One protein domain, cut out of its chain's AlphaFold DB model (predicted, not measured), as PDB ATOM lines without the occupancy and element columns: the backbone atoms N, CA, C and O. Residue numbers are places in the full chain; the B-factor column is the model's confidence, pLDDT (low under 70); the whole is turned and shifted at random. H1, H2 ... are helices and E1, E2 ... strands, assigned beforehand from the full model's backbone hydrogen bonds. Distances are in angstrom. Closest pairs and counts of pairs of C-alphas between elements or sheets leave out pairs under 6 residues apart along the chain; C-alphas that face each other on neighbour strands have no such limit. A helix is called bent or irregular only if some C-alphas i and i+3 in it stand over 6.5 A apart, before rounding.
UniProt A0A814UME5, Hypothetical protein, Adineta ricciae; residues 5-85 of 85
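AT A GLANCE: This is residues 5 to 85 of the 85 residues of the protein "Hypothetical protein" of Adineta ricciae (UniProt A0A814UME5). A two-stranded hairpin, E1 and E2, is the middle of a rod-like domain, with a crossed pair of helices at each end: H1 and H2 at one, H3 and H4 at the other. The printed part has 81 residues, with four named helices and two named strands in the order H1, H2, E1, E2, H3, H4; the sheet, E1 - E2, is antiparallel and the class is mixed, helices and strands. The whole is loose, with a radius of gyration of the C-alphas of 14.6 A, and spans 47 by 22 by 19 A.

IN THESE COORDINATES: H1 is residues 5 to 10, 8.8 A long, with C-alpha 5 at (-49.907, 85.088, 3.184). H2 is residues 21 to 30, 14.1 A. E1 is residues 31 to 36, 15.6 A, and E2 residues 39 to 44, 16.4 A. H3 is residues 55 to 67, 19.5 A, and only just irregular: C-alphas 56 and 59 are 6.7 A apart. H4 is residues 73 to 83, 15.4 A, with C-alpha 83 at (-43.470, 103.751, 19.077).

HOW THE PARTS SIT: H1 and H2 touch, closest at the C-alphas of Ile 5 and Cys 27, 6.2 A, about perpendicular at 83 degrees. The hairpin E1 and E2 has N 34 and O 41 within hydrogen-bond range at 2.9 A. The closest C-alphas of H1 and E1 are Leu 9 and Ala 33, 6.8 A; those of E1 and H4 are Ile 36 and Ser 81, 5.8 A. H3, with residues 61 to 65 alone, touches H4, closest at the C-alphas of His 65 and Cys 76, 5.7 A, about perpendicular at 82 degrees. H1 and H2 are each apart from H3 and H4. Every O i to N i+4 pair is within hydrogen-bond range in H1, H2 and H4; in H3, 7 of 9.

THE WHOLE: The C-alphas farthest apart, Thr 17 and Ala 69, are 48.3 A apart. The printed part has no cut and no long link. Mean pLDDT of the printed part is 76.4; residues 11 to 19, 52 to 56 and 85 are under 70.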
ATOM      1  N   ILE A   5     -49.546  83.700   3.463       75.88
ATOM      2  CA  ILE A   5     -49.907  85.088   3.184       75.88
ATOM      3  C   ILE A   5     -48.730  86.042   3.447       75.88
ATOM      4  O   ILE A   5     -48.476  86.930   2.641       75.88
ATOM      5  N   MET A   6     -47.963  85.850   4.528       78.44
ATOM      6  CA  MET A   6     -46.858  86.759   4.877       78.44
ATOM      7  C   MET A   6     -45.712  86.687   3.869       78.44
ATOM      8  O   MET A   6     -45.127  87.715   3.537       78.44
ATOM      9  N   ASN A   7     -45.416  85.490   3.355       76.44
ATOM     10  CA  ASN A   7     -44.423  85.317   2.294       76.44
ATOM     11  C   ASN A   7     -44.915  85.973   0.994       76.44
ATOM     12  O   ASN A   7     -44.189  86.757   0.388       76.44
ATOM     13  N   CYS A   8     -46.189  85.762   0.641       76.88
ATOM     14  CA  CYS A   8     -46.818  86.389  -0.521       76.88
ATOM     15  C   CYS A   8     -46.789  87.933  -0.488       76.88
ATOM     16  O   CYS A   8     -46.706  88.568  -1.542       76.88
ATOM     17  N   LEU A   9     -46.885  88.548   0.696       78.31
ATOM     18  CA  LEU A   9     -46.834  90.005   0.857       78.31
ATOM     19  C   LEU A   9     -45.403  90.565   0.840       78.31
ATOM     20  O   LEU A   9     -45.204  91.690   0.393       78.31
ATOM     21  N   ARG A  10     -44.412  89.807   1.330       74.62
ATOM     22  CA  ARG A  10     -43.020  90.274   1.473       74.62
ATOM     23  C   ARG A  10     -42.160  90.055   0.235       74.62
ATOM     24  O   ARG A  10     -41.213  90.806   0.006       74.62
ATOM     25  N   GLU A  11     -42.458  89.039  -0.561       67.69
ATOM     26  CA  GLU A  11     -41.654  88.708  -1.731       67.69
ATOM     27  C   GLU A  11     -42.133  89.497  -2.961       67.69
ATOM     28  O   GLU A  11     -43.177  89.223  -3.557       67.69
ATOM     29  N   ASN A  12     -41.326  90.477  -3.386       55.78
ATOM     30  CA  ASN A  12     -41.529  91.222  -4.641       55.78
ATOM     31  C   ASN A  12     -41.399  90.338  -5.900       55.78
ATOM     32  O   ASN A  12     -41.751  90.763  -7.000       55.78
ATOM     33  N   ARG A  13     -40.902  89.105  -5.756       54.03
ATOM     34  CA  ARG A  13     -40.810  88.099  -6.814       54.03
ATOM     35  C   ARG A  13     -41.472  86.819  -6.334       54.03
ATOM     36  O   ARG A  13     -40.807  85.954  -5.789       54.03
ATOM     37  N   ILE A  14     -42.776  86.704  -6.565       56.16
ATOM     38  CA  ILE A  14     -43.442  85.408  -6.459       56.16
ATOM     39  C   ILE A  14     -42.969  84.584  -7.653       56.16
ATOM     40  O   ILE A  14     -43.341  84.869  -8.795       56.16
ATOM     41  N   THR A  15     -42.124  83.589  -7.407       52.06
ATOM     42  CA  THR A  15     -41.924  82.500  -8.356       52.06
ATOM     43  C   THR A  15     -43.251  81.763  -8.481       52.06
ATOM     44  O   THR A  15     -43.840  81.329  -7.496       52.06
ATOM     45  N   THR A  16     -43.771  81.671  -9.704       50.62
ATOM     46  CA  THR A  16     -45.094  81.114 -10.053       50.62
ATOM     47  C   THR A  16     -45.313  79.656  -9.623       50.62
ATOM     48  O   THR A  16     -46.375  79.098  -9.873       50.62
ATOM     49  N   THR A  17     -44.309  79.027  -9.017       56.31
ATOM     50  CA  THR A  17     -44.334  77.675  -8.460       56.31
ATOM     51  C   THR A  17     -44.895  77.603  -7.041       56.31
ATOM     52  O   THR A  17     -45.395  76.544  -6.674       56.31
ATOM     53  N   ASP A  18     -44.859  78.688  -6.259       57.62
ATOM     54  CA  ASP A  18     -45.215  78.639  -4.829       57.62
ATOM     55  C   ASP A  18     -46.669  79.057  -4.551       57.62
ATOM     56  O   ASP A  18     -47.302  78.530  -3.635       57.62
ATOM     57  N   PHE A  19     -47.231  79.952  -5.377       65.31
ATOM     58  CA  PHE A  19     -48.599  80.471  -5.245       65.31
ATOM     59  C   PHE A  19     -49.278  80.629  -6.601       65.31
ATOM     60  O   PHE A  19     -48.675  81.143  -7.546       65.31
ATOM     61  N   ASP A  20     -50.565  80.276  -6.692       74.69
ATOM     62  CA  ASP A  20     -51.358  80.653  -7.857       74.69
ATOM     63  C   ASP A  20     -51.595  82.178  -7.890       74.69
ATOM     64  O   ASP A  20     -51.638  82.871  -6.866       74.69
ATOM     65  N   CYS A  21     -51.737  82.728  -9.097       78.50
ATOM     66  CA  CYS A  21     -51.853  84.171  -9.299       78.50
ATOM     67  C   CYS A  21     -53.115  84.783  -8.665       78.50
ATOM     68  O   CYS A  21     -53.110  85.968  -8.316       78.50
ATOM     69  N   ARG A  22     -54.188  83.998  -8.488       81.25
ATOM     70  CA  ARG A  22     -55.437  84.464  -7.872       81.25
ATOM     71  C   ARG A  22     -55.254  84.618  -6.371       81.25
ATOM     72  O   ARG A  22     -55.647  85.649  -5.831       81.25
ATOM     73  N   PHE A  23     -54.609  83.654  -5.720       80.94
ATOM     74  CA  PHE A  23     -54.272  83.721  -4.304       80.94
ATOM     75  C   PHE A  23     -53.344  84.899  -4.004       80.94
ATOM     76  O   PHE A  23     -53.602  85.668  -3.076       80.94
ATOM     77  N   ALA A  24     -52.316  85.107  -4.830       79.50
ATOM     78  CA  ALA A  24     -51.403  86.231  -4.658       79.50
ATOM     79  C   ALA A  24     -52.099  87.592  -4.807       79.50
ATOM     80  O   ALA A  24     -51.884  88.507  -4.009       79.50
ATOM     81  N   SER A  25     -52.964  87.716  -5.818       82.56
ATOM     82  CA  SER A  25     -53.797  88.903  -6.015       82.56
ATOM     83  C   SER A  25     -54.731  89.133  -4.825       82.56
ATOM     84  O   SER A  25     -54.807  90.243  -4.299       82.56
ATOM     85  N   TRP A  26     -55.392  88.083  -4.333       85.50
ATOM     86  CA  TRP A  26     -56.266  88.171  -3.166       85.50
ATOM     87  C   TRP A  26     -55.518  88.642  -1.915       85.50
ATOM     88  O   TRP A  26     -55.995  89.557  -1.246       85.50
ATOM     89  N   CYS A  27     -54.333  88.087  -1.638       84.06
ATOM     90  CA  CYS A  27     -53.523  88.484  -0.488       84.06
ATOM     91  C   CYS A  27     -53.167  89.973  -0.533       84.06
ATOM     92  O   CYS A  27     -53.412  90.684   0.438       84.06
ATOM     93  N   ARG A  28     -52.662  90.460  -1.674       83.44
ATOM     94  CA  ARG A  28     -52.272  91.871  -1.852       83.44
ATOM     95  C   ARG A  28     -53.448  92.843  -1.807       83.44
ATOM     96  O   ARG A  28     -53.259  93.987  -1.421       83.44
ATOM     97  N   ASN A  29     -54.641  92.399  -2.197       86.19
ATOM     98  CA  ASN A  29     -55.850  93.227  -2.179       86.19
ATOM     99  C   ASN A  29     -56.604  93.183  -0.842       86.19
ATOM    100  O   ASN A  29     -57.507  93.993  -0.629       86.19
ATOM    101  N   SER A  30     -56.279  92.227   0.034       84.62
ATOM    102  CA  SER A  30     -57.024  91.991   1.277       84.62
ATOM    103  C   SER A  30     -56.200  92.241   2.528       84.62
ATOM    104  O   SER A  30     -56.781  92.535   3.567       84.62
ATOM    105  N   PHE A  31     -54.871  92.148   2.456       87.88
ATOM    106  CA  PHE A  31     -54.022  92.221   3.637       87.88
ATOM    107  C   PHE A  31     -52.797  93.110   3.449       87.88
ATOM    108  O   PHE A  31     -52.309  93.319   2.340       87.88
ATOM    109  N   VAL A  32     -52.273  93.576   4.577       86.81
ATOM    110  CA  VAL A  32     -50.998  94.280   4.691       86.81
ATOM    111  C   VAL A  32     -50.203  93.693   5.853       86.81
ATOM    112  O   VAL A  32     -50.771  93.242   6.849       86.81
ATOM    113  N   ALA A  33     -48.884  93.647   5.703       83.44
ATOM    114  CA  ALA A  33     -47.980  93.250   6.768       83.44
ATOM    115  C   ALA A  33     -47.478  94.512   7.478       83.44
ATOM    116  O   ALA A  33     -46.804  95.322   6.847       83.44
ATOM    117  N   ASN A  34     -47.791  94.663   8.765       80.56
ATOM    118  CA  ASN A  34     -47.310  95.776   9.585       80.56
ATOM    119  C   ASN A  34     -46.272  95.271  10.580       80.56
ATOM    120  O   ASN A  34     -46.518  94.296  11.287       80.56
ATOM    121  N   ASP A  35     -45.130  95.939  10.655       78.31
ATOM    122  CA  ASP A  35     -44.106  95.645  11.649       78.31
ATOM    123  C   ASP A  35     -44.344  96.504  12.904       78.31
ATOM    124  O   ASP A  35     -44.517  97.718  12.827       78.31
ATOM    125  N   ILE A  36     -44.445  95.847  14.061       76.12
ATOM    126  CA  ILE A  36     -44.623  96.455  15.382       76.12
ATOM    127  C   ILE A  36     -43.783  95.647  16.380       76.12
ATOM    128  O   ILE A  36     -43.912  94.430  16.493       76.12
ATOM    129  N   GLY A  37     -42.916  96.311  17.130       70.69
ATOM    130  CA  GLY A  37     -42.027  95.730  18.136       70.69
ATOM    131  C   GLY A  37     -40.987  94.786  17.543       70.69
ATOM    132  O   GLY A  37     -40.597  93.828  18.206       70.69
ATOM    133  N   GLY A  38     -40.600  94.987  16.278       73.00
ATOM    134  CA  GLY A  38     -39.766  94.039  15.533       73.00
ATOM    135  C   GLY A  38     -40.480  92.730  15.163       73.00
ATOM    136  O   GLY A  38     -39.829  91.776  14.734       73.00
ATOM    137  N   GLN A  39     -41.804  92.661  15.327       75.50
ATOM    138  CA  GLN A  39     -42.638  91.533  14.914       75.50
ATOM    139  C   GLN A  39     -43.626  91.954  13.832       75.50
ATOM    140  O   GLN A  39     -44.146  93.061  13.838       75.50
ATOM    141  N   THR A  40     -43.927  91.038  12.918       77.50
ATOM    142  CA  THR A  40     -44.786  91.334  11.769       77.50
ATOM    143  C   THR A  40     -46.191  90.799  11.975       77.50
ATOM    144  O   THR A  40     -46.391  89.595  12.145       77.50
ATOM    145  N   PHE A  41     -47.170  91.684  11.878       78.69
ATOM    146  CA  PHE A  41     -48.592  91.405  11.992       78.69
ATOM    147  C   PHE A  41     -49.235  91.357  10.621       78.69
ATOM    148  O   PHE A  41     -48.936  92.176   9.755       78.69
ATOM    149  N   LEU A  42     -50.162  90.420  10.451       81.12
ATOM    150  CA  LEU A  42     -51.072  90.438   9.318       81.12
ATOM    151  C   LEU A  42     -52.275  91.304   9.685       81.12
ATOM    152  O   LEU A  42     -53.018  90.968  10.612       81.12
ATOM    153  N   CYS A  43     -52.479  92.383   8.945       84.19
ATOM    154  CA  CYS A  43     -53.629  93.260   9.080       84.19
ATOM    155  C   CYS A  43     -54.519  93.176   7.839       84.19
ATOM    156  O   CYS A  43     -54.048  92.899   6.738       84.19
ATOM    157  N   ASP A  44     -55.811  93.432   8.015       85.31
ATOM    158  CA  ASP A  44     -56.736  93.673   6.910       85.31
ATOM    159  C   ASP A  44     -56.364  94.989   6.211       85.31
ATOM    160  O   ASP A  44     -56.187  96.007   6.873       85.31
ATOM    161  N   LEU A  45     -56.259  94.990   4.882       86.00
ATOM    162  CA  LEU A  45     -55.795  96.152   4.115       86.00
ATOM    163  C   LEU A  45     -56.755  97.344   4.225       86.00
ATOM    164  O   LEU A  45     -56.316  98.491   4.241       86.00
ATOM    165  N   LYS A  46     -58.068  97.091   4.291       85.44
ATOM    166  CA  LYS A  46     -59.086  98.155   4.270       85.44
ATOM    167  C   LYS A  46     -59.202  98.877   5.604       85.44
ATOM    168  O   LYS A  46     -59.399 100.086   5.640       85.44
ATOM    169  N   SER A  47     -59.158  98.121   6.692       80.69
ATOM    170  CA  SER A  47     -59.382  98.624   8.046       80.69
ATOM    171  C   SER A  47     -58.102  98.763   8.859       80.69
ATOM    172  O   SER A  47     -58.151  99.300   9.962       80.69
ATOM    173  N   ASN A  48     -56.979  98.257   8.342       76.12
ATOM    174  CA  ASN A  48     -55.690  98.139   9.021       76.12
ATOM    175  C   ASN A  48     -55.751  97.373  10.357       76.12
ATOM    176  O   ASN A  48     -54.842  97.456  11.183       76.12
ATOM    177  N   LYS A  49     -56.833  96.618  10.594       76.62
ATOM    178  CA  LYS A  49     -57.050  95.891  11.847       76.62
ATOM    179  C   LYS A  49     -56.256  94.585  11.843       76.62
ATOM    180  O   LYS A  49     -56.276  93.884  10.830       76.62
ATOM    181  N   PRO A  50     -55.616  94.215  12.965       73.56
ATOM    182  CA  PRO A  50     -54.866  92.973  13.064       73.56
ATOM    183  C   PRO A  50     -55.807  91.775  12.934       73.56
ATOM    184  O   PRO A  50     -56.802  91.663  13.652       73.56
ATOM    185  N   VAL A  51     -55.470  90.878  12.012       74.31
ATOM    186  CA  VAL A  51     -56.162  89.602  11.781       74.31
ATOM    187  C   VAL A  51     -55.551  88.503  12.656       74.31
ATOM    188  O   VAL A  51     -56.257  87.592  13.080       74.31
ATOM    189  N   LEU A  52     -54.254  88.604  12.972       66.19
ATOM    190  CA  LEU A  52     -53.544  87.677  13.854       66.19
ATOM    191  C   LEU A  52     -52.659  88.453  14.838       66.19
ATOM    192  O   LEU A  52     -51.792  89.219  14.416       66.19
ATOM    193  N   LEU A  53     -52.859  88.247  16.140       59.44
ATOM    194  CA  LEU A  53     -51.970  88.751  17.190       59.44
ATOM    195  C   LEU A  53     -51.021  87.618  17.598       59.44
ATOM    196  O   LEU A  53     -51.478  86.552  18.004       59.44
ATOM    197  N   TYR A  54     -49.710  87.828  17.477       62.75
ATOM    198  CA  TYR A  54     -48.718  86.894  18.015       62.75
ATOM    199  C   TYR A  54     -48.610  87.054  19.539       62.75
ATOM    200  O   TYR A  54     -48.601  88.171  20.054       62.75
ATOM    201  N   GLU A  55     -48.497  85.935  20.258       56.31
ATOM    202  CA  GLU A  55     -48.514  85.867  21.730       56.31
ATOM    203  C   GLU A  55     -47.425  86.737  22.387       56.31
ATOM    204  O   GLU A  55     -47.695  87.447  23.352       56.31
ATOM    205  N   ASN A  56     -46.231  86.818  21.789       62.56
ATOM    206  CA  ASN A  56     -45.123  87.643  22.294       62.56
ATOM    207  C   ASN A  56     -45.363  89.160  22.198       62.56
ATOM    208  O   ASN A  56     -44.598  89.936  22.767       62.56
ATOM    209  N   MET A  57     -46.395  89.601  21.479       71.31
ATOM    210  CA  MET A  57     -46.784  91.011  21.402       71.31
ATOM    211  C   MET A  57     -47.931  91.369  22.334       71.31
ATOM    212  O   MET A  57     -48.260  92.548  22.470       71.31
ATOM    213  N   TYR A  58     -48.512  90.379  23.011       74.69
ATOM    214  CA  TYR A  58     -49.540  90.615  24.011       74.69
ATOM    215  C   TYR A  58     -49.044  91.562  25.112       74.69
ATOM    216  O   TYR A  58     -49.729  92.531  25.433       74.69
ATOM    217  N   GLU A  59     -47.831  91.353  25.632       78.50
ATOM    218  CA  GLU A  59     -47.279  92.195  26.704       78.50
ATOM    219  C   GLU A  59     -46.990  93.631  26.239       78.50
ATOM    220  O   GLU A  59     -47.283  94.586  26.960       78.50
ATOM    221  N   VAL A  60     -46.498  93.814  25.006       80.69
ATOM    222  CA  VAL A  60     -46.286  95.150  24.418       80.69
ATOM    223  C   VAL A  60     -47.626  95.859  24.219       80.69
ATOM    224  O   VAL A  60     -47.787  97.016  24.610       80.69
ATOM    225  N   TYR A  61     -48.621  95.148  23.682       80.44
ATOM    226  CA  TYR A  61     -49.971  95.673  23.496       80.44
ATOM    227  C   TYR A  61     -50.608  96.069  24.832       80.44
ATOM    228  O   TYR A  61     -51.160  97.162  24.963       80.44
ATOM    229  N   LYS A  62     -50.502  95.208  25.848       83.25
ATOM    230  CA  LYS A  62     -51.003  95.458  27.203       83.25
ATOM    231  C   LYS A  62     -50.341  96.684  27.827       83.25
ATOM    232  O   LYS A  62     -51.046  97.509  28.406       83.25
ATOM    233  N   LYS A  63     -49.021  96.833  27.680       85.94
ATOM    234  CA  LYS A  63     -48.282  98.011  28.149       85.94
ATOM    235  C   LYS A  63     -48.806  99.293  27.497       85.94
ATOM    236  O   LYS A  63     -49.198 100.208  28.214       85.94
ATOM    237  N   VAL A  64     -48.913  99.330  26.167       86.88
ATOM    238  CA  VAL A  64     -49.422 100.510  25.442       86.88
ATOM    239  C   VAL A  64     -50.884 100.809  25.790       86.88
ATOM    240  O   VAL A  64     -51.274 101.968  25.927       86.88
ATOM    241  N   HIS A  65     -51.704  99.780  26.000       87.44
ATOM    242  CA  HIS A  65     -53.082  99.947  26.458       87.44
ATOM    243  C   HIS A  65     -53.170 100.617  27.839       87.44
ATOM    244  O   HIS A  65     -54.079 101.411  28.071       87.44
ATOM    245  N   ILE A  66     -52.234 100.325  28.744       89.38
ATOM    246  CA  ILE A  66     -52.139 100.988  30.052       89.38
ATOM    247  C   ILE A  66     -51.631 102.429  29.891       89.38
ATOM    248  O   ILE A  66     -52.249 103.350  30.417       89.38
ATOM    249  N   GLU A  67     -50.550 102.641  29.134       86.81
ATOM    250  CA  GLU A  67     -49.932 103.966  28.925       86.81
ATOM    251  C   GLU A  67     -50.866 104.954  28.218       86.81
ATOM    252  O   GLU A  67     -50.844 106.150  28.495       86.81
ATOM    253  N   SER A  68     -51.736 104.450  27.345       84.00
ATOM    254  CA  SER A  68     -52.769 105.240  26.672       84.00
ATOM    255  C   SER A  68     -54.038 105.435  27.509       84.00
ATOM    256  O   SER A  68     -55.048 105.881  26.974       84.00
ATOM    257  N   ALA A  69     -54.024 105.104  28.805       87.69
ATOM    258  CA  ALA A  69     -55.188 105.188  29.690       87.69
ATOM    259  C   ALA A  69     -56.422 104.453  29.128       87.69
ATOM    260  O   ALA A  69     -57.545 104.955  29.174       87.69
ATOM    261  N   HIS A  70     -56.205 103.257  28.574       88.19
ATOM    262  CA  HIS A  70     -57.250 102.402  28.008       88.19
ATOM    263  C   HIS A  70     -58.027 103.053  26.857       88.19
ATOM    264  O   HIS A  70     -59.228 102.834  26.700       88.19
ATOM    265  N   ALA A  71     -57.337 103.826  26.012       78.81
ATOM    266  CA  ALA A  71     -57.907 104.622  24.923       78.81
ATOM    267  C   ALA A  71     -58.626 103.831  23.800       78.81
ATOM    268  O   ALA A  71     -59.013 104.406  22.780       78.81
ATOM    269  N   GLY A  72     -58.842 102.528  23.981       79.31
ATOM    270  CA  GLY A  72     -59.483 101.645  23.019       79.31
ATOM    271  C   GLY A  72     -58.520 101.133  21.949       79.31
ATOM    272  O   GLY A  72     -57.380 101.582  21.828       79.31
ATOM    273  N   ARG A  73     -58.993 100.155  21.168       79.62
ATOM    274  CA  ARG A  73     -58.171  99.394  20.213       79.62
ATOM    275  C   ARG A  73     -57.431 100.282  19.215       79.62
ATOM    276  O   ARG A  73     -56.227 100.134  19.069       79.62
ATOM    277  N   ASP A  74     -58.150 101.167  18.527       79.81
ATOM    278  CA  ASP A  74     -57.596 101.892  17.376       79.81
ATOM    279  C   ASP A  74     -56.462 102.830  17.819       79.81
ATOM    280  O   ASP A  74     -55.369 102.774  17.269       79.81
ATOM    281  N   LYS A  75     -56.648 103.550  18.934       81.00
ATOM    282  CA  LYS A  75     -55.592 104.383  19.532       81.00
ATOM    283  C   LYS A  75     -54.402 103.571  20.054       81.00
ATOM    284  O   LYS A  75     -53.270 104.040  19.966       81.00
ATOM    285  N   CYS A  76     -54.630 102.366  20.588       84.12
ATOM    286  CA  CYS A  76     -53.534 101.483  21.006       84.12
ATOM    287  C   CYS A  76     -52.707 101.013  19.807       84.12
ATOM    288  O   CYS A  76     -51.484 100.990  19.891       84.12
ATOM    289  N   LEU A  77     -53.360 100.655  18.700       77.50
ATOM    290  CA  LEU A  77     -52.685 100.233  17.473       77.50
ATOM    291  C   LEU A  77     -51.910 101.379  16.824       77.50
ATOM    292  O   LEU A  77     -50.763 101.168  16.435       77.50
ATOM    293  N   ASP A  78     -52.477 102.585  16.789       80.81
ATOM    294  CA  ASP A  78     -51.770 103.777  16.314       80.81
ATOM    295  C   ASP A  78     -50.516 104.031  17.164       80.81
ATOM    296  O   ASP A  78     -49.408 104.119  16.636       80.81
ATOM    297  N   ALA A  79     -50.648 104.045  18.496       82.31
ATOM    298  CA  ALA A  79     -49.517 104.233  19.405       82.31
ATOM    299  C   ALA A  79     -48.457 103.123  19.286       82.31
ATOM    300  O   ALA A  79     -47.260 103.406  19.353       82.31
ATOM    301  N   LEU A  80     -48.873 101.871  19.088       80.75
ATOM    302  CA  LEU A  80     -47.971 100.752  18.821       80.75
ATOM    303  C   LEU A  80     -47.196 100.967  17.520       80.75
ATOM    304  O   LEU A  80     -45.973 100.854  17.515       80.75
ATOM    305  N   SER A  81     -47.895 101.325  16.441       75.88
ATOM    306  CA  SER A  81     -47.279 101.583  15.139       75.88
ATOM    307  C   SER A  81     -46.360 102.800  15.130       75.88
ATOM    308  O   SER A  81     -45.474 102.848  14.299       75.88
ATOM    309  N   ILE A  82     -46.521 103.773  16.030       79.06
ATOM    310  CA  ILE A  82     -45.605 104.922  16.129       79.06
ATOM    311  C   ILE A  82     -44.360 104.568  16.945       79.06
ATOM    312  O   ILE A  82     -43.247 104.908  16.561       79.06
ATOM    313  N   ASN A  83     -44.546 103.920  18.096       77.00
ATOM    314  CA  ASN A  83     -43.470 103.751  19.077       77.00
ATOM    315  C   ASN A  83     -42.637 102.483  18.864       77.00
ATOM    316  O   ASN A  83     -41.602 102.321  19.509       77.00
ATOM    317  N   TYR A  84     -43.112 101.568  18.021       70.88
ATOM    318  CA  TYR A  84     -42.505 100.256  17.851       70.88
ATOM    319  C   TYR A  84     -42.391  99.826  16.373       70.88
ATOM    320  O   TYR A  84     -42.126  98.651  16.132       70.88
ATOM    321  N   SER A  85     -42.602 100.714  15.393       59.25
ATOM    322  CA  SER A  85     -42.369 100.400  13.968       59.25
ATOM    323  C   SER A  85     -40.896 100.345  13.576       59.25
ATOM    324  O   SER A  85     -40.054 100.964  14.268       59.25
TER     325      SER A  85